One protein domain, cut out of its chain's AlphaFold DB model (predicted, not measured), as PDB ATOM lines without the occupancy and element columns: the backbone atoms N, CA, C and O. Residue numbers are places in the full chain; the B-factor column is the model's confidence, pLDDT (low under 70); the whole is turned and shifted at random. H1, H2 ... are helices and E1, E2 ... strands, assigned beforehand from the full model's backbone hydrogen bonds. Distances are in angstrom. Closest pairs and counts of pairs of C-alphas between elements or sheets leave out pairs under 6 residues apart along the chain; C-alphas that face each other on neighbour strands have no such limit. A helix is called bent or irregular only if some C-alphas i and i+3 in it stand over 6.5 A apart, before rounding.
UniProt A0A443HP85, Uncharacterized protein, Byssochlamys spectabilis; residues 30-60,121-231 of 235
ATOM      1  N   PHE A  30     147.242  80.105 144.394       53.19
ATOM      2  CA  PHE A  30     146.489  80.785 143.348       53.19
ATOM      3  C   PHE A  30     144.983  80.567 143.572       53.19
ATOM      4  O   PHE A  30     144.571  79.456 143.932       53.19
ATOM      5  N   PRO A  31     144.141  81.598 143.370       56.59
ATOM      6  CA  PRO A  31     142.700  81.407 143.321       56.59
ATOM      7  C   PRO A  31     142.374  80.187 142.455       56.59
ATOM      8  O   PRO A  31     142.944  80.024 141.379       56.59
ATOM      9  N   ARG A  32     141.450  79.325 142.897       53.88
ATOM     10  CA  ARG A  32     141.103  78.076 142.181       53.88
ATOM     11  C   ARG A  32     140.630  78.310 140.735       53.88
ATOM     12  O   ARG A  32     140.560  77.365 139.960       53.88
ATOM     13  N   SER A  33     140.304  79.557 140.387       60.28
ATOM     14  CA  SER A  33     139.909  80.029 139.059       60.28
ATOM     15  C   SER A  33     141.071  80.462 138.153       60.28
ATOM     16  O   SER A  33     140.826  80.805 137.001       60.28
ATOM     17  N   CYS A  34     142.309  80.515 138.648       72.25
ATOM     18  CA  CYS A  34     143.472  80.902 137.852       72.25
ATOM     19  C   CYS A  34     143.902  79.740 136.951       72.25
ATOM     20  O   CYS A  34     144.196  78.648 137.441       72.25
ATOM     21  N   LEU A  35     143.944  79.979 135.639       80.81
ATOM     22  CA  LEU A  35     144.302  78.995 134.621       80.81
ATOM     23  C   LEU A  35     145.627  79.367 133.956       80.81
ATOM     24  O   LEU A  35     145.754  80.460 133.423       80.81
ATOM     25  N   ALA A  36     146.593  78.454 133.965       86.31
ATOM     26  CA  ALA A  36     147.829  78.580 133.202       86.31
ATOM     27  C   ALA A  36     147.642  77.998 131.797       86.31
ATOM     28  O   ALA A  36     146.960  76.981 131.629       86.31
ATOM     29  N   THR A  37     148.284  78.609 130.802       89.00
ATOM     30  CA  THR A  37     148.243  78.129 129.417       89.00
ATOM     31  C   THR A  37     149.461  77.258 129.142       89.00
ATOM     32  O   THR A  37     150.595  77.722 129.188       89.00
ATOM     33  N   VAL A  38     149.239  75.988 128.827       89.62
ATOM     34  CA  VAL A  38     150.277  75.068 128.355       89.62
ATOM     35  C   VAL A  38     150.244  75.054 126.834       89.62
ATOM     36  O   VAL A  38     149.170  74.953 126.251       89.62
ATOM     37  N   SER A  39     151.398  75.148 126.181       89.88
ATOM     38  CA  SER A  39     151.528  75.120 124.723       89.88
ATOM     39  C   SER A  39     152.646  74.182 124.280       89.88
ATOM     40  O   SER A  39     153.705  74.116 124.906       89.88
ATOM     41  N   VAL A  40     152.442  73.486 123.164       87.94
ATOM     42  CA  VAL A  40     153.508  72.758 122.467       87.94
ATOM     43  C   VAL A  40     154.255  73.730 121.567       87.94
ATOM     44  O   VAL A  40     153.699  74.209 120.582       87.94
ATOM     45  N   VAL A  41     155.525  73.985 121.862       87.62
ATOM     46  CA  VAL A  41     156.382  74.876 121.069       87.62
ATOM     47  C   VAL A  41     157.547  74.108 120.448       87.62
ATOM     48  O   VAL A  41     157.959  73.059 120.948       87.62
ATOM     49  N   GLY A  42     158.099  74.638 119.357       84.50
ATOM     50  CA  GLY A  42     159.183  73.996 118.606       84.50
ATOM     51  C   GLY A  42     158.708  72.876 117.672       84.50
ATOM     52  O   GLY A  42     157.518  72.586 117.559       84.50
ATOM     53  N   ALA A  43     159.655  72.244 116.974       80.06
ATOM     54  CA  ALA A  43     159.376  71.212 115.975       80.06
ATOM     55  C   ALA A  43     160.387  70.054 116.037       80.06
ATOM     56  O   ALA A  43     161.541  70.221 116.430       80.06
ATOM     57  N   GLY A  44     159.956  68.857 115.626       79.94
ATOM     58  CA  GLY A  44     160.830  67.690 115.480       79.94
ATOM     59  C   GLY A  44     161.474  67.231 116.794       79.94
ATOM     60  O   GLY A  44     160.799  66.690 117.670       79.94
ATOM     61  N   ARG A  45     162.801  67.373 116.904       73.94
ATOM     62  CA  ARG A  45     163.570  67.037 118.119       73.94
ATOM     63  C   ARG A  45     163.580  68.166 119.154       73.94
ATOM     64  O   ARG A  45     163.890  67.910 120.313       73.94
ATOM     65  N   ASP A  46     163.187  69.373 118.757       81.56
ATOM     66  CA  ASP A  46     163.137  70.553 119.626       81.56
ATOM     67  C   ASP A  46     161.752  70.877 120.161       81.56
ATOM     68  O   ASP A  46     161.573  71.881 120.849       81.56
ATOM     69  N   GLN A  47     160.784  70.003 119.893       84.06
ATOM     70  CA  GLN A  47     159.469  70.100 120.497       84.06
ATOM     71  C   GLN A  47     159.571  70.030 122.027       84.06
ATOM     72  O   GLN A  47     160.252  69.158 122.574       84.06
ATOM     73  N   ARG A  48     158.886  70.945 122.709       88.31
ATOM     74  CA  ARG A  48     158.820  71.032 124.171       88.31
ATOM     75  C   ARG A  48     157.474  71.592 124.616       88.31
ATOM     76  O   ARG A  48     156.788  72.255 123.838       88.31
ATOM     77  N   LEU A  49     157.115  71.345 125.872       89.44
ATOM     78  CA  LEU A  49     156.015  72.057 126.510       89.44
ATOM     79  C   LEU A  49     156.524  73.383 127.066       89.44
ATOM     80  O   LEU A  49     157.621  73.452 127.619       89.44
ATOM     81  N   GLN A  50     155.717  74.421 126.917       89.94
ATOM     82  CA  GLN A  50     155.914  75.714 127.547       89.94
ATOM     83  C   GLN A  50     154.651  76.055 128.325       89.94
ATOM     84  O   GLN A  50     153.545  75.841 127.834       89.94
ATOM     85  N   VAL A  51     154.823  76.570 129.535       88.50
ATOM     86  CA  VAL A  51     153.721  77.036 130.375       88.50
ATOM     87  C   VAL A  51     153.821  78.545 130.465       88.50
ATOM     88  O   VAL A  51     154.909  79.070 130.692       88.50
ATOM     89  N   ASP A  52     152.706  79.229 130.265       86.31
ATOM     90  CA  ASP A  52     152.579  80.663 130.445       86.31
ATOM     91  C   ASP A  52     151.583  80.961 131.567       86.31
ATOM     92  O   ASP A  52     150.442  80.490 131.560       86.31
ATOM     93  N   MET A  53     152.053  81.730 132.548       78.25
ATOM     94  CA  MET A  53     151.273  82.213 133.691       78.25
ATOM     95  C   MET A  53     151.157  83.746 133.694       78.25
ATOM     96  O   MET A  53     150.778  84.325 134.710       78.25
ATOM     97  N   SER A  54     151.479  84.408 132.573       66.88
ATOM     98  CA  SER A  54     151.521  85.875 132.448       66.88
ATOM     99  C   SER A  54     150.184  86.574 132.724       66.88
ATOM    100  O   SER A  54     150.180  87.754 133.073       66.88
ATOM    101  N   ASP A  55     149.061  85.853 132.653       62.62
ATOM    102  CA  ASP A  55     147.736  86.356 133.044       62.62
ATOM    103  C   ASP A  55     147.613  86.637 134.561       62.62
ATOM    104  O   ASP A  55     146.633  87.244 135.003       62.62
ATOM    105  N   PHE A  56     148.611  86.249 135.370       60.81
ATOM    106  CA  PHE A  56     148.661  86.495 136.815       60.81
ATOM    107  C   PHE A  56     149.936  87.237 137.224       60.81
ATOM    108  O   PHE A  56     150.918  86.621 137.646       60.81
ATOM    109  N   PRO A  57     149.935  88.577 137.181       50.47
ATOM    110  CA  PRO A  57     150.982  89.338 137.839       50.47
ATOM    111  C   PRO A  57     150.785  89.224 139.360       50.47
ATOM    112  O   PRO A  57     149.934  89.915 139.922       50.47
ATOM    113  N   ASP A  58     151.542  88.370 140.066       49.56
ATOM    114  CA  ASP A  58     151.701  88.585 141.512       49.56
ATOM    115  C   ASP A  58     152.578  89.848 141.685       49.56
ATOM    116  O   ASP A  58     153.691  89.914 141.156       49.56
ATOM    117  N   PRO A  59     152.081  90.882 142.390       42.53
ATOM    118  CA  PRO A  59     152.754  92.174 142.543       42.53
ATOM    119  C   PRO A  59     154.085  92.118 143.313       42.53
ATOM    120  O   PRO A  59     154.739  93.147 143.460       42.53
ATOM    121  N   ARG A  60     154.500  90.950 143.820       43.53
ATOM    122  CA  ARG A  60     155.826  90.706 144.416       43.53
ATOM    123  C   ARG A  60     156.851  90.157 143.424       43.53
ATOM    124  O   ARG A  60     157.998  89.953 143.809       43.53
ATOM    125  N   ASP A 121     162.923  82.724 141.965       82.62
ATOM    126  CA  ASP A 121     162.102  82.166 143.040       82.62
ATOM    127  C   ASP A 121     160.635  81.927 142.637       82.62
ATOM    128  O   ASP A 121     159.864  81.359 143.414       82.62
ATOM    129  N   SER A 122     160.244  82.319 141.422       82.00
ATOM    130  CA  SER A 122     158.887  82.144 140.913       82.00
ATOM    131  C   SER A 122     158.521  80.698 140.586       82.00
ATOM    132  O   SER A 122     159.347  79.873 140.186       82.00
ATOM    133  N   THR A 123     157.221  80.409 140.686       83.56
ATOM    134  CA  THR A 123     156.623  79.164 140.185       83.56
ATOM    135  C   THR A 123     156.924  78.991 138.694       83.56
ATOM    136  O   THR A 123     157.234  77.886 138.262       83.56
ATOM    137  N   GLN A 124     156.933  80.085 137.919       84.88
ATOM    138  CA  GLN A 124     157.262  80.069 136.489       84.88
ATOM    139  C   GLN A 124     158.682  79.552 136.236       84.88
ATOM    140  O   GLN A 124     158.859  78.628 135.445       84.88
ATOM    141  N   ALA A 125     159.678  80.091 136.946       84.62
ATOM    142  CA  ALA A 125     161.065  79.648 136.824       84.62
ATOM    143  C   ALA A 125     161.234  78.172 137.218       84.62
ATOM    144  O   ALA A 125     161.968  77.434 136.561       84.62
ATOM    145  N   GLY A 126     160.512  77.715 138.246       87.81
ATOM    146  CA  GLY A 126     160.514  76.310 138.651       87.81
ATOM    147  C   GLY A 126     159.899  75.371 137.618       87.81
ATOM    148  O   GLY A 126     160.458  74.307 137.351       87.81
ATOM    149  N   ILE A 127     158.780  75.762 137.006       88.38
ATOM    150  CA  ILE A 127     158.149  74.974 135.944       88.38
ATOM    151  C   ILE A 127     159.080  74.899 134.740       88.38
ATOM    152  O   ILE A 127     159.291  73.815 134.201       88.38
ATOM    153  N   GLU A 128     159.687  76.015 134.346       88.00
ATOM    154  CA  GLU A 128     160.589  76.034 133.200       88.00
ATOM    155  C   GLU A 128     161.859  75.212 133.448       88.00
ATOM    156  O   GLU A 128     162.265  74.442 132.579       88.00
ATOM    157  N   PHE A 129     162.420  75.273 134.659       90.94
ATOM    158  CA  PHE A 129     163.520  74.407 135.086       90.94
ATOM    159  C   PHE A 129     163.167  72.925 134.948       90.94
ATOM    160  O   PHE A 129     163.891  72.162 134.307       90.94
ATOM    161  N   VAL A 130     162.037  72.506 135.524       91.62
ATOM    162  CA  VAL A 130     161.633  71.099 135.506       91.62
ATOM    163  C   VAL A 130     161.345  70.633 134.080       91.62
ATOM    164  O   VAL A 130     161.868  69.601 133.665       91.62
ATOM    165  N   LEU A 131     160.597  71.409 133.294       90.31
ATOM    166  CA  LEU A 131     160.298  71.070 131.900       90.31
ATOM    167  C   LEU A 131     161.554  71.036 131.025       90.31
ATOM    168  O   LEU A 131     161.636  70.225 130.099       90.31
ATOM    169  N   ARG A 132     162.562  71.865 131.321       89.25
ATOM    170  CA  ARG A 132     163.857  71.813 130.638       89.25
ATOM    171  C   ARG A 132     164.553  70.480 130.889       89.25
ATOM    172  O   ARG A 132     165.011  69.880 129.915       89.25
ATOM    173  N   LEU A 133     164.583  70.009 132.140       90.25
ATOM    174  CA  LEU A 133     165.157  68.710 132.514       90.25
ATOM    175  C   LEU A 133     164.340  67.524 131.977       90.25
ATOM    176  O   LEU A 133     164.908  66.501 131.603       90.25
ATOM    177  N   GLU A 134     163.016  67.660 131.883       90.31
ATOM    178  CA  GLU A 134     162.107  66.622 131.380       90.31
ATOM    179  C   GLU A 134     161.972  66.601 129.841       90.31
ATOM    180  O   GLU A 134     161.368  65.669 129.295       90.31
ATOM    181  N   LYS A 135     162.563  67.569 129.112       87.38
ATOM    182  CA  LYS A 135     162.527  67.641 127.632       87.38
ATOM    183  C   LYS A 135     162.875  66.301 126.957       87.38
ATOM    184  O   LYS A 135     162.128  65.900 126.060       87.38
ATOM    185  N   PRO A 136     163.939  65.566 127.354       85.81
ATOM    186  CA  PRO A 136     164.277  64.283 126.731       85.81
ATOM    187  C   PRO A 136     163.164  63.231 126.851       85.81
ATOM    188  O   PRO A 136     163.037  62.360 125.992       85.81
ATOM    189  N   CYS A 137     162.325  63.332 127.882       85.25
ATOM    190  CA  CYS A 137     161.286  62.361 128.198       85.25
ATOM    191  C   CYS A 137     159.959  62.612 127.460       85.25
ATOM    192  O   CYS A 137     159.108  61.724 127.410       85.25
ATOM    193  N   LEU A 138     159.780  63.771 126.809       84.31
ATOM    194  CA  LEU A 138     158.518  64.132 126.139       84.31
ATOM    195  C   LEU A 138     158.113  63.113 125.073       84.31
ATOM    196  O   LEU A 138     156.946  62.745 124.945       84.31
ATOM    197  N   ARG A 139     159.093  62.619 124.316       78.50
ATOM    198  CA  ARG A 139     158.866  61.622 123.264       78.50
ATOM    199  C   ARG A 139     158.499  60.253 123.833       78.50
ATOM    200  O   ARG A 139     157.750  59.534 123.178       78.50
ATOM    201  N   HIS A 140     159.010  59.901 125.013       79.88
ATOM    202  CA  HIS A 140     158.672  58.649 125.691       79.88
ATOM    203  C   HIS A 140     157.241  58.702 126.219       79.88
ATOM    204  O   HIS A 140     156.445  57.829 125.885       79.88
ATOM    205  N   ILE A 141     156.873  59.790 126.902       78.06
ATOM    206  CA  ILE A 141     155.526  59.985 127.461       78.06
ATOM    207  C   ILE A 141     154.458  59.968 126.364       78.06
ATOM    208  O   ILE A 141     153.448  59.289 126.500       78.06
ATOM    209  N   ARG A 142     154.698  60.649 125.236       74.88
ATOM    210  CA  ARG A 142     153.749  60.669 124.106       74.88
ATOM    211  C   ARG A 142     153.614  59.325 123.381       74.88
ATOM    212  O   ARG A 142     152.633  59.127 122.668       74.88
ATOM    213  N   ARG A 143     154.605  58.430 123.481       68.50
ATOM    214  CA  ARG A 143     154.626  57.138 122.771       68.50
ATOM    215  C   ARG A 143     154.158  55.974 123.649       68.50
ATOM    216  O   ARG A 143     153.574  55.035 123.116       68.50
ATOM    217  N   ASN A 144     154.376  56.040 124.962       59.38
ATOM    218  CA  ASN A 144     154.094  54.968 125.917       59.38
ATOM    219  C   ASN A 144     152.775  55.181 126.679       59.38
ATOM    220  O   ASN A 144     152.771  55.374 127.889       59.38
ATOM    221  N   HIS A 145     151.639  55.049 125.991       54.97
ATOM    222  CA  HIS A 145     150.349  54.826 126.669       54.97
ATOM    223  C   HIS A 145     150.020  53.329 126.863       54.97
ATOM    224  O   HIS A 145     148.968  53.011 127.408       54.97
ATOM    225  N   SER A 146     150.875  52.400 126.403       50.56
ATOM    226  CA  SER A 146     150.507  50.983 126.226       50.56
ATOM    227  C   SER A 146     151.354  49.937 126.970       50.56
ATOM    228  O   SER A 146     151.049  48.754 126.851       50.56
ATOM    229  N   HIS A 147     152.383  50.307 127.744       46.97
ATOM    230  CA  HIS A 147     153.241  49.334 128.443       46.97
ATOM    231  C   HIS A 147     153.513  49.722 129.905       46.97
ATOM    232  O   HIS A 147     154.517  50.358 130.198       46.97
ATOM    233  N   GLY A 148     152.641  49.279 130.820       54.72
ATOM    234  CA  GLY A 148     152.871  49.303 132.273       54.72
ATOM    235  C   GLY A 148     153.004  50.698 132.914       54.72
ATOM    236  O   GLY A 148     152.936  51.713 132.224       54.72
ATOM    237  N   PRO A 149     153.156  50.775 134.251       56.09
ATOM    238  CA  PRO A 149     153.465  52.032 134.923       56.09
ATOM    239  C   PRO A 149     154.880  52.475 134.533       56.09
ATOM    240  O   PRO A 149     155.864  51.854 134.936       56.09
ATOM    241  N   SER A 150     154.982  53.525 133.717       68.12
ATOM    242  CA  SER A 150     156.266  54.097 133.317       68.12
ATOM    243  C   SER A 150     156.823  55.006 134.420       68.12
ATOM    244  O   SER A 150     156.066  55.556 135.236       68.12
ATOM    245  N   GLY A 151     158.146  55.193 134.448       67.00
ATOM    246  CA  GLY A 151     158.824  56.099 135.381       67.00
ATOM    247  C   GLY A 151     158.392  57.562 135.214       67.00
ATOM    248  O   GLY A 151     158.664  58.396 136.075       67.00
ATOM    249  N   HIS A 152     157.671  57.882 134.138       74.56
ATOM    250  CA  HIS A 152     157.112  59.206 133.891       74.56
ATOM    251  C   HIS A 152     155.782  59.507 134.573       74.56
ATOM    252  O   HIS A 152     155.379  60.668 134.566       74.56
ATOM    253  N   THR A 153     155.125  58.528 135.199       70.06
ATOM    254  CA  THR A 153     153.797  58.707 135.823       70.06
ATOM    255  C   THR A 153     153.746  59.882 136.810       70.06
ATOM    256  O   THR A 153     152.718  60.539 136.930       70.06
ATOM    257  N   LEU A 154     154.862  60.179 137.484       72.06
ATOM    258  CA  LEU A 154     154.964  61.243 138.492       72.06
ATOM    259  C   LEU A 154     155.773  62.464 138.016       72.06
ATOM    260  O   LEU A 154     156.282  63.226 138.835       72.06
ATOM    261  N   THR A 155     155.928  62.641 136.702       82.06
ATOM    262  CA  THR A 155     156.603  63.820 136.131       82.06
ATOM    263  C   THR A 155     155.645  64.995 135.982       82.06
ATOM    264  O   THR A 155     154.428  64.818 135.826       82.06
ATOM    265  N   VAL A 156     156.195  66.212 135.977       84.62
ATOM    266  CA  VAL A 156     155.398  67.418 135.710       84.62
ATOM    267  C   VAL A 156     154.804  67.316 134.312       84.62
ATOM    268  O   VAL A 156     153.599  67.473 134.141       84.62
ATOM    269  N   GLN A 157     155.607  66.942 133.320       85.69
ATOM    270  CA  GLN A 157     155.186  66.798 131.933       85.69
ATOM    271  C   GLN A 157     154.055  65.779 131.739       85.69
ATOM    272  O   GLN A 157     153.127  66.064 130.982       85.69
ATOM    273  N   ALA A 158     154.074  64.628 132.421       82.88
ATOM    274  CA  ALA A 158     152.955  63.681 132.370       82.88
ATOM    275  C   ALA A 158     151.672  64.273 132.969       82.88
ATOM    276  O   ALA A 158     150.594  64.118 132.394       82.88
ATOM    277  N   SER A 159     151.799  65.018 134.069       84.12
ATOM    278  CA  SER A 159     150.674  65.705 134.707       84.12
ATOM    279  C   SER A 159     150.080  66.787 133.800       84.12
ATOM    280  O   SER A 159     148.862  66.891 133.693       84.12
ATOM    281  N   LEU A 160     150.913  67.546 133.075       86.69
ATOM    282  CA  LEU A 160     150.443  68.525 132.083       86.69
ATOM    283  C   LEU A 160     149.709  67.849 130.921       86.69
ATOM    284  O   LEU A 160     148.664  68.332 130.482       86.69
ATOM    285  N   LEU A 161     150.248  66.732 130.425       84.56
ATOM    286  CA  LEU A 161     149.681  65.992 129.300       84.56
ATOM    287  C   LEU A 161     148.373  65.269 129.647       84.56
ATOM    288  O   LEU A 161     147.590  64.998 128.742       84.56
ATOM    289  N   ALA A 162     148.082  65.017 130.926       83.00
ATOM    290  CA  ALA A 162     146.792  64.467 131.352       83.00
ATOM    291  C   ALA A 162     145.598  65.385 131.013       83.00
ATOM    292  O   ALA A 162     144.481  64.902 130.840       83.00
ATOM    293  N   TYR A 163     145.841  66.694 130.877       82.00
ATOM    294  CA  TYR A 163     144.845  67.692 130.466       82.00
ATOM    295  C   TYR A 163     144.875  67.995 128.962       82.00
ATOM    296  O   TYR A 163     144.074  68.794 128.473       82.00
ATOM    297  N   ALA A 164     145.811  67.397 128.222       84.56
ATOM    298  CA  ALA A 164     146.014  67.710 126.821       84.56
ATOM    299  C   ALA A 164     144.884  67.149 125.934       84.56
ATOM    300  O   ALA A 164     144.300  66.102 126.231       84.56
ATOM    301  N   PRO A 165     144.582  67.808 124.800       79.69
ATOM    302  CA  PRO A 165     143.663  67.258 123.813       79.69
ATOM    303  C   PRO A 165     144.203  65.942 123.234       79.69
ATOM    304  O   PRO A 165     145.411  65.747 123.104       79.69
ATOM    305  N   ARG A 166     143.294  65.045 122.824       71.81
ATOM    306  CA  ARG A 166     143.647  63.708 122.297       71.81
ATOM    307  C   ARG A 166     144.581  63.761 121.081       71.81
ATOM    308  O   ARG A 166     145.428  62.886 120.929       71.81
ATOM    309  N   ASN A 167     144.440  64.788 120.242       75.50
ATOM    310  CA  ASN A 167     145.293  65.020 119.081       75.50
ATOM    311  C   ASN A 167     146.211  66.208 119.366       75.50
ATOM    312  O   ASN A 167     145.792  67.360 119.276       75.50
ATOM    313  N   LEU A 168     147.453  65.909 119.742       75.69
ATOM    314  CA  LEU A 168     148.450  66.920 120.078       75.69
ATOM    315  C   LEU A 168     149.252  67.318 118.833       75.69
ATOM    316  O   LEU A 168     150.214  66.637 118.456       75.69
ATOM    317  N   GLU A 169     148.834  68.403 118.195       76.88
ATOM    318  CA  GLU A 169     149.517  69.004 117.052       76.88
ATOM    319  C   GLU A 169     150.611  69.984 117.505       76.88
ATOM    320  O   GLU A 169     150.726  70.358 118.677       76.88
ATOM    321  N   ASN A 170     151.458  70.407 116.566       74.44
ATOM    322  CA  ASN A 170     152.399  71.491 116.838       74.44
ATOM    323  C   ASN A 170     151.598  72.776 117.103       74.44
ATOM    324  O   ASN A 170     150.652  73.064 116.373       74.44
ATOM    325  N   ASN A 171     151.986  73.554 118.116       77.62
ATOM    326  CA  ASN A 171     151.280  74.764 118.559       77.62
ATOM    327  C   ASN A 171     149.915  74.517 119.231       77.62
ATOM    328  O   ASN A 171     149.189  75.477 119.483       77.62
ATOM    329  N   SER A 172     149.556  73.267 119.557       85.56
ATOM    330  CA  SER A 172     148.399  73.013 120.423       85.56
ATOM    331  C   SER A 172     148.606  73.666 121.787       85.56
ATOM    332  O   SER A 172     149.693  73.573 122.360       85.56
ATOM    333  N   SER A 173     147.546  74.275 122.316       89.25
ATOM    334  CA  SER A 173     147.521  74.838 123.661       89.25
ATOM    335  C   SER A 173     146.277  74.397 124.427       89.25
ATOM    336  O   SER A 173     145.231  74.118 123.840       89.25
ATOM    337  N   TRP A 174     146.411  74.269 125.743       90.38
ATOM    338  CA  TRP A 174     145.327  73.927 126.660       90.38
ATOM    339  C   TRP A 174     145.533  74.623 128.000       90.38
ATOM    340  O   TRP A 174     146.618  75.118 128.304       90.38
ATOM    341  N   GLN A 175     144.474  74.668 128.800       87.56
ATOM    342  CA  GLN A 175     144.489  75.321 130.101       87.56
ATOM    343  C   GLN A 175     144.507  74.297 131.227       87.56
ATOM    344  O   GLN A 175     143.859  73.252 131.143       87.56
ATOM    345  N   ILE A 176     145.225  74.628 132.296       84.50
ATOM    346  CA  ILE A 176     145.249  73.860 133.541       84.50
ATOM    347  C   ILE A 176     145.111  74.796 134.743       84.50
ATOM    348  O   ILE A 176     145.516  75.956 134.655       84.50
ATOM    349  N   PRO A 177     144.597  74.327 135.891       84.88
ATOM    350  CA  PRO A 177     144.595  75.128 137.110       84.88
ATOM    351  C   PRO A 177     146.024  75.497 137.536       84.88
ATOM    352  O   PRO A 177     146.850  74.616 137.769       84.88
ATOM    353  N   ALA A 178     146.318  76.788 137.701       81.62
ATOM    354  CA  ALA A 178     147.650  77.269 138.084       81.62
ATOM    355  C   ALA A 178     148.099  76.720 139.453       81.62
ATOM    356  O   ALA A 178     149.260  76.369 139.636       81.62
ATOM    357  N   GLY A 179     147.164  76.540 140.394       76.00
ATOM    358  CA  GLY A 179     147.454  75.914 141.691       76.00
ATOM    359  C   GLY A 179     147.867  74.435 141.611       76.00
ATOM    360  O   GLY A 179     148.422  73.907 142.570       76.00
ATOM    361  N   GLU A 180     147.623  73.738 140.491       80.44
ATOM    362  CA  GLU A 180     148.196  72.402 140.256       80.44
ATOM    363  C   GLU A 180     149.709  72.495 140.036       80.44
ATOM    364  O   GLU A 180     150.451  71.677 140.565       80.44
ATOM    365  N   LEU A 181     150.184  73.521 139.321       82.44
ATOM    366  CA  LEU A 181     151.611  73.725 139.052       82.44
ATOM    367  C   LEU A 181     152.404  73.969 140.335       82.44
ATOM    368  O   LEU A 181     153.490  73.419 140.501       82.44
ATOM    369  N   GLU A 182     151.844  74.746 141.265       78.00
ATOM    370  CA  GLU A 182     152.441  74.931 142.589       78.00
ATOM    371  C   GLU A 182     152.510  73.614 143.356       78.00
ATOM    372  O   GLU A 182     153.572  73.278 143.868       78.00
ATOM    373  N   ARG A 183     151.428  72.827 143.367       80.62
ATOM    374  CA  ARG A 183     151.407  71.514 144.032       80.62
ATOM    375  C   ARG A 183     152.384  70.516 143.417       80.62
ATOM    376  O   ARG A 183     152.995  69.743 144.147       80.62
ATOM    377  N   LEU A 184     152.555  70.535 142.096       80.25
ATOM    378  CA  LEU A 184     153.531  69.697 141.394       80.25
ATOM    379  C   LEU A 184     154.976  70.087 141.732       80.25
ATOM    380  O   LEU A 184     155.855  69.227 141.759       80.25
ATOM    381  N   LEU A 185     155.219  71.378 141.971       79.19
ATOM    382  CA  LEU A 185     156.519  71.906 142.375       79.19
ATOM    383  C   LEU A 185     156.735  71.934 143.880       79.19
ATOM    384  O   LEU A 185     157.858  72.208 144.295       79.19
ATOM    385  N   GLU A 186     155.713  71.701 144.699       77.94
ATOM    386  CA  GLU A 186     155.885  71.534 146.133       77.94
ATOM    387  C   GLU A 186     156.680  70.254 146.404       77.94
ATOM    388  O   GLU A 186     156.641  69.302 145.616       77.94
ATOM    389  N   PRO A 187     157.456  70.201 147.500       60.59
ATOM    390  CA  PRO A 187     158.152  68.989 147.873       60.59
ATOM    391  C   PRO A 187     157.106  67.982 148.347       60.59
ATOM    392  O   PRO A 187     156.855  67.835 149.540       60.59
ATOM    393  N   SER A 188     156.489  67.274 147.402       47.53
ATOM    394  CA  SER A 188     155.832  66.016 147.701       47.53
ATOM    395  C   SER A 188     156.887  65.127 148.349       47.53
ATOM    396  O   SER A 188     158.055  65.155 147.944       47.53
ATOM    397  N   ALA A 189     156.498  64.385 149.383       48.22
ATOM    398  CA  ALA A 189     157.334  63.440 150.118       48.22
ATOM    399  C   ALA A 189     157.733  62.234 149.239       48.22
ATOM    400  O   ALA A 189     157.579  61.079 149.627       48.22
ATOM    401  N   ALA A 190     158.201  62.504 148.020       49.81
ATOM    402  CA  ALA A 190     158.722  61.535 147.095       49.81
ATOM    403  C   ALA A 190     159.901  60.840 147.783       49.81
ATOM    404  O   ALA A 190     160.775  61.528 148.333       49.81
ATOM    405  N   PRO A 191     159.917  59.497 147.794       51.81
ATOM    406  CA  PRO A 191     160.974  58.743 148.442       51.81
ATOM    407  C   PRO A 191     162.328  59.195 147.893       51.81
ATOM    408  O   PRO A 191     162.478  59.445 146.694       51.81
ATOM    409  N   GLN A 192     163.306  59.353 148.786       53.53
ATOM    410  CA  GLN A 192     164.696  59.494 148.371       53.53
ATOM    411  C   GLN A 192     165.055  58.187 147.666       53.53
ATOM    412  O   GLN A 192     165.207  57.160 148.320       53.53
ATOM    413  N   LEU A 193     165.086  58.207 146.337       58.09
ATOM    414  CA  LEU A 193     165.662  57.118 145.566       58.09
ATOM    415  C   LEU A 193     167.162  57.133 145.879       58.09
ATOM    416  O   LEU A 193     167.780  58.201 145.858       58.09
ATOM    417  N   ASP A 194     167.728  55.987 146.252       58.50
ATOM    418  CA  ASP A 194     169.120  55.892 146.694       58.50
ATOM    419  C   ASP A 194     170.071  56.421 145.606       58.50
ATOM    420  O   ASP A 194     170.346  55.760 144.609       58.50
ATOM    421  N   GLY A 195     170.568  57.647 145.798       66.75
ATOM    422  CA  GLY A 195     171.529  58.305 144.910       66.75
ATOM    423  C   GLY A 195     170.951  59.059 143.702       66.75
ATOM    424  O   GLY A 195     171.722  59.729 143.017       66.75
ATOM    425  N   GLU A 196     169.638  59.031 143.458       76.81
ATOM    426  CA  GLU A 196     169.004  59.668 142.290       76.81
ATOM    427  C   GLU A 196     168.069  60.819 142.696       76.81
ATOM    428  O   GLU A 196     167.418  60.783 143.740       76.81
ATOM    429  N   LEU A 197     168.010  61.874 141.874       80.62
ATOM    430  CA  LEU A 197     167.178  63.056 142.126       80.62
ATOM    431  C   LEU A 197     166.203  63.288 140.988       80.62
ATOM    432  O   LEU A 197     166.603  63.387 139.829       80.62
ATOM    433  N   THR A 198     164.930  63.473 141.332       85.56
ATOM    434  CA  THR A 198     163.937  63.932 140.360       85.56
ATOM    435  C   THR A 198     164.149  65.417 140.031       85.56
ATOM    436  O   THR A 198     164.659  66.169 140.868       85.56
ATOM    437  N   PRO A 199     163.716  65.898 138.850       88.94
ATOM    438  CA  PRO A 199     163.779  67.320 138.501       88.94
ATOM    439  C   PRO A 199     163.155  68.259 139.550       88.94
ATOM    440  O   PRO A 199     163.735  69.293 139.880       88.94
ATOM    441  N   VAL A 200     162.020  67.877 140.149       88.81
ATOM    442  CA  VAL A 200     161.364  68.653 141.224       88.81
ATOM    443  C   VAL A 200     162.220  68.683 142.499       88.81
ATOM    444  O   VAL A 200     162.337  69.716 143.163       88.81
ATOM    445  N   GLN A 201     162.875  67.573 142.850       86.12
ATOM    446  CA  GLN A 201     163.818  67.535 143.974       86.12
ATOM    447  C   GLN A 201     165.069  68.380 143.694       86.12
ATOM    448  O   GLN A 201     165.548  69.077 144.594       86.12
ATOM    449  N   ALA A 202     165.583  68.362 142.460       88.81
ATOM    450  CA  ALA A 202     166.694  69.209 142.038       88.81
ATOM    451  C   ALA A 202     166.331  70.695 142.177       88.81
ATOM    452  O   ALA A 202     167.087  71.444 142.795       88.81
ATOM    453  N   TRP A 203     165.132  71.098 141.740       90.31
ATOM    454  CA  TRP A 203     164.641  72.469 141.901       90.31
ATOM    455  C   TRP A 203     164.627  72.925 143.366       90.31
ATOM    456  O   TRP A 203     165.102  74.012 143.702       90.31
ATOM    457  N   HIS A 204     164.160  72.068 144.278       87.44
ATOM    458  CA  HIS A 204     164.190  72.370 145.709       87.44
ATOM    459  C   HIS A 204     165.595  72.551 146.270       87.44
ATOM    460  O   HIS A 204     165.795  73.402 147.140       87.44
ATOM    461  N   ARG A 205     166.567  71.763 145.803       87.56
ATOM    462  CA  ARG A 205     167.965  71.922 146.219       87.56
ATOM    463  C   ARG A 205     168.548  73.232 145.707       87.56
ATOM    464  O   ARG A 205     169.207  73.918 146.482       87.56
ATOM    465  N   VAL A 206     168.241  73.610 144.466       89.00
ATOM    466  CA  VAL A 206     168.663  74.889 143.877       89.00
ATOM    467  C   VAL A 206     168.124  76.068 144.687       89.00
ATOM    468  O   VAL A 206     168.916  76.888 145.142       89.00
ATOM    469  N   LYS A 207     166.816  76.108 144.981       86.56
ATOM    470  CA  LYS A 207     166.201  77.194 145.776       86.56
ATOM    471  C   LYS A 207     166.763  77.333 147.193       86.56
ATOM    472  O   LYS A 207     166.727  78.412 147.771       86.56
ATOM    473  N   ARG A 208     167.243  76.236 147.789       87.00
ATOM    474  CA  ARG A 208     167.802  76.213 149.154       87.00
ATOM    475  C   ARG A 208     169.308  76.461 149.190       87.00
ATOM    476  O   ARG A 208     169.883  76.497 150.278       87.00
ATOM    477  N   HIS A 209     169.950  76.583 148.033       87.19
ATOM    478  CA  HIS A 209     171.380  76.812 147.962       87.19
ATOM    479  C   HIS A 209     171.717  78.215 148.506       87.19
ATOM    480  O   HIS A 209     171.078  79.182 148.095       87.19
ATOM    481  N   PRO A 210     172.731  78.378 149.378       87.75
ATOM    482  CA  PRO A 210     173.088  79.687 149.938       87.75
ATOM    483  C   PRO A 210     173.430  80.743 148.881       87.75
ATOM    484  O   PRO A 210     173.226  81.930 149.095       87.75
ATOM    485  N   GLY A 211     173.942  80.304 147.729       87.38
ATOM    486  CA  GLY A 211     174.247  81.174 146.595       87.38
ATOM    487  C   GLY A 211     173.070  81.450 145.658       87.38
ATOM    488  O   GLY A 211     173.298  82.088 144.637       87.38
ATOM    489  N   PHE A 212     171.856  80.960 145.949       88.00
ATOM    490  CA  PHE A 212     170.708  81.073 145.044       88.00
ATOM    491  C   PHE A 212     170.418  82.525 144.665       88.00
ATOM    492  O   PHE A 212     170.325  82.804 143.482       88.00
ATOM    493  N   SER A 213     170.406  83.453 145.629       87.38
ATOM    494  CA  SER A 213     170.168  84.889 145.397       87.38
ATOM    495  C   SER A 213     171.140  85.551 144.415       87.38
ATOM    496  O   SER A 213     170.846  86.619 143.885       87.38
ATOM    497  N   ASN A 214     172.306  84.937 144.196       86.69
ATOM    498  CA  ASN A 214     173.376  85.456 143.350       86.69
ATOM    499  C   ASN A 214     173.433  84.750 141.985       86.69
ATOM    500  O   ASN A 214     174.344  85.010 141.195       86.69
ATOM    501  N   ILE A 215     172.511  83.821 141.704       87.38
ATOM    502  CA  ILE A 215     172.466  83.116 140.424       87.38
ATOM    503  C   ILE A 215     171.931  84.073 139.359       87.38
ATOM    504  O   ILE A 215     170.791  84.530 139.405       87.38
ATOM    505  N   THR A 216     172.764  84.358 138.361       87.25
ATOM    506  CA  THR A 216     172.335  85.071 137.157       87.25
ATOM    507  C   THR A 216     171.567  84.130 136.222       87.25
ATOM    508  O   THR A 216     171.769  82.913 136.281       87.25
ATOM    509  N   PRO A 217     170.733  84.656 135.307       83.06
ATOM    510  CA  PRO A 217     170.063  83.840 134.295       83.06
ATOM    511  C   PRO A 217     171.031  82.973 133.470       83.06
ATOM    512  O   PRO A 217     170.747  81.808 133.213       83.06
ATOM    513  N   ASP A 218     172.212  83.485 133.117       84.25
ATOM    514  CA  ASP A 218     173.217  82.716 132.365       84.25
ATOM    515  C   ASP A 218     173.795  81.554 133.182       84.25
ATOM    516  O   ASP A 218     173.927  80.435 132.693       84.25
ATOM    517  N   ARG A 219     174.086  81.778 134.471       86.56
ATOM    518  CA  ARG A 219     174.532  80.700 135.369       86.56
ATOM    519  C   ARG A 219     173.437  79.668 135.596       86.56
ATOM    520  O   ARG A 219     173.728  78.482 135.722       86.56
ATOM    521  N   PHE A 220     172.187  80.114 135.637       88.25
ATOM    522  CA  PHE A 220     171.036  79.232 135.730       88.25
ATOM    523  C   PHE A 220     170.889  78.343 134.488       88.25
ATOM    524  O   PHE A 220     170.632  77.147 134.618       88.25
ATOM    525  N   ASN A 221     171.126  78.902 133.299       86.31
ATOM    526  CA  ASN A 221     171.184  78.159 132.040       86.31
ATOM    527  C   ASN A 221     172.266  77.078 132.057       86.31
ATOM    528  O   ASN A 221     171.964  75.908 131.835       86.31
ATOM    529  N   LEU A 222     173.497  77.458 132.407       88.69
ATOM    530  CA  LEU A 222     174.621  76.523 132.499       88.69
ATOM    531  C   LEU A 222     174.344  75.393 133.496       88.69
ATOM    532  O   LEU A 222     174.675  74.240 133.233       88.69
ATOM    533  N   LEU A 223     173.692  75.703 134.619       90.44
ATOM    534  CA  LEU A 223     173.257  74.695 135.582       90.44
ATOM    535  C   LEU A 223     172.251  73.714 134.961       90.44
ATOM    536  O   LEU A 223     172.380  72.509 135.163       90.44
ATOM    537  N   CYS A 224     171.258  74.207 134.218       88.69
ATOM    538  CA  CYS A 224     170.279  73.348 133.550       88.69
ATOM    539  C   CYS A 224     170.940  72.434 132.512       88.69
ATOM    540  O   CYS A 224     170.619  71.247 132.459       88.69
ATOM    541  N   ASP A 225     171.863  72.966 131.712       88.62
ATOM    542  CA  ASP A 225     172.569  72.197 130.686       88.62
ATOM    543  C   ASP A 225     173.491  71.139 131.318       88.62
ATOM    544  O   ASP A 225     173.426  69.970 130.938       88.62
ATOM    545  N   ALA A 226     174.236  71.489 132.372       90.44
ATOM    546  CA  ALA A 226     175.062  70.534 133.115       90.44
ATOM    547  C   ALA A 226     174.230  69.409 133.764       90.44
ATOM    548  O   ALA A 226     174.633  68.246 133.768       90.44
ATOM    549  N   LEU A 227     173.045  69.728 134.300       90.12
ATOM    550  CA  LEU A 227     172.130  68.722 134.852       90.12
ATOM    551  C   LEU A 227     171.538  67.818 133.763       90.12
ATOM    552  O   LEU A 227     171.341  66.627 134.002       90.12
ATOM    553  N   LEU A 228     171.272  68.359 132.572       87.94
ATOM    554  CA  LEU A 228     170.792  67.587 131.428       87.94
ATOM    555  C   LEU A 228     171.829  66.589 130.912       87.94
ATOM    556  O   LEU A 228     171.449  65.479 130.548       87.94
ATOM    557  N   GLU A 229     173.110  66.953 130.902       87.69
ATOM    558  CA  GLU A 229     174.196  66.058 130.481       87.69
ATOM    559  C   GLU A 229     174.347  64.834 131.395       87.69
ATOM    560  O   GLU A 229     174.709  63.753 130.931       87.69
ATOM    561  N   GLN A 230     174.041  64.986 132.686       85.69
ATOM    562  CA  GLN A 230     174.138  63.913 133.681       85.69
ATOM    563  C   GLN A 230     172.820  63.148 133.882       85.69
ATOM    564  O   GLN A 230     172.809  62.041 134.428       85.69
ATOM    565  N   GLY A 231     171.697  63.739 133.469       83.69
ATOM    566  CA  GLY A 231     170.361  63.199 133.671       83.69
ATOM    567  C   GLY A 231     170.105  61.916 132.882       83.69
ATOM    568  O   GLY A 231     170.502  61.769 131.726       83.69
TER     569      GLY A 231
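Overview. This is residues 30 to 60 and 121 to 231 of the 235 residues of an uncharacterized protein of Byssochlamys spectabilis (UniProt A0A443HP85). The arm H1a of a bent helix forms the core, with H2, H3, H4 and H5 placed round it at steep or nearly right angles and a small three-stranded sheet at its side, nearest with edge strand E2. H2 covers part of one face of that sheet, running across it, while H4 and H5 lie away from the sheet, and H1b turns off sharply from H1a. The printed part has 142 residues, with named elements in the order E1, E2, H1, H2, E3, H3, H4, H5; the sheet is antiparallel in the order E2, E1, E3, and the class is mixed, helices and strands. It is compact, with a radius of gyration of the C-alphas of 15.3 A, and spans 44 by 39 by 30 A.

Arrangement. E1, residues 35 to 41, and E2, residues 48 to 52, form an antiparallel hairpin, with N 39 and O 50 within hydrogen-bond range at 2.8 A. E3, residues 173 to 177, is the other antiparallel neighbour of E1, with N 36 and O 176 at 2.8 A. H1, residues 123 to 143, was assigned as one helix by its hydrogen bonds but is bent, with C-alphas 133 and 136 7.3 A apart; its arms H1a, residues 123 to 133, and H1b, residues 136 to 143, are about perpendicular at 81 degrees. H1b is itself irregular, with C-alphas 136 and 139 7.0 A apart. H1a only grazes the sheet, with residues 124 to 132; the closest C-alphas of E2 and H1a, those of Leu 49 and Leu 131, are 7.0 A apart. H2, residues 156 to 161, is on the sheet at a height of 9.2 A. H1a and H2 only just touch, with 3 pairs of C-alphas within 8 A, the closest Leu 131 and Gln 157 at 6.7 A. H3, residues 178 to 185, touches H1a at a steep tilt of 53 degrees, closest at the C-alphas of Thr 123 and Glu 182, 6.4 A. H4, residues 199 to 207, touches H1a at a steep tilt of 51 degrees, opposite ways, closest at the C-alphas of Val 130 and Pro 199, 5.3 A. H5, residues 217 to 230, touches H1a with residues 224 to 228 alone, closest at the C-alphas of Leu 133 and Leu 228, 5.8 A. Every O i to N i+4 pair is within hydrogen-bond range in H1a, H2, H3, H4 and H5, and 3 of 4 in H1b.

Along the chain. E1 begins at C-alpha 35, (144.302, 78.995, 134.621), and is 18.6 A long. H1a, 15.5 A long, begins at C-alpha 123, (156.623, 79.164, 140.185). H5, 20.3 A long, ends at C-alpha 230, (174.138, 63.913, 133.681).

Size, cuts and confidence. The C-alphas farthest apart, those of Pro 59 and His 147, are 45.1 A apart. Residues 61 to 120 are not printed, and C-alphas 60 and 121 are 10.7 A apart across the cut. The links H1 to H2, H2 to E3 and H3 to H4 are long. The mean pLDDT of the printed part is 78.5, and it is under 70 in residues 30 to 33, 54 to 60, 143 to 151 and 187 to 195.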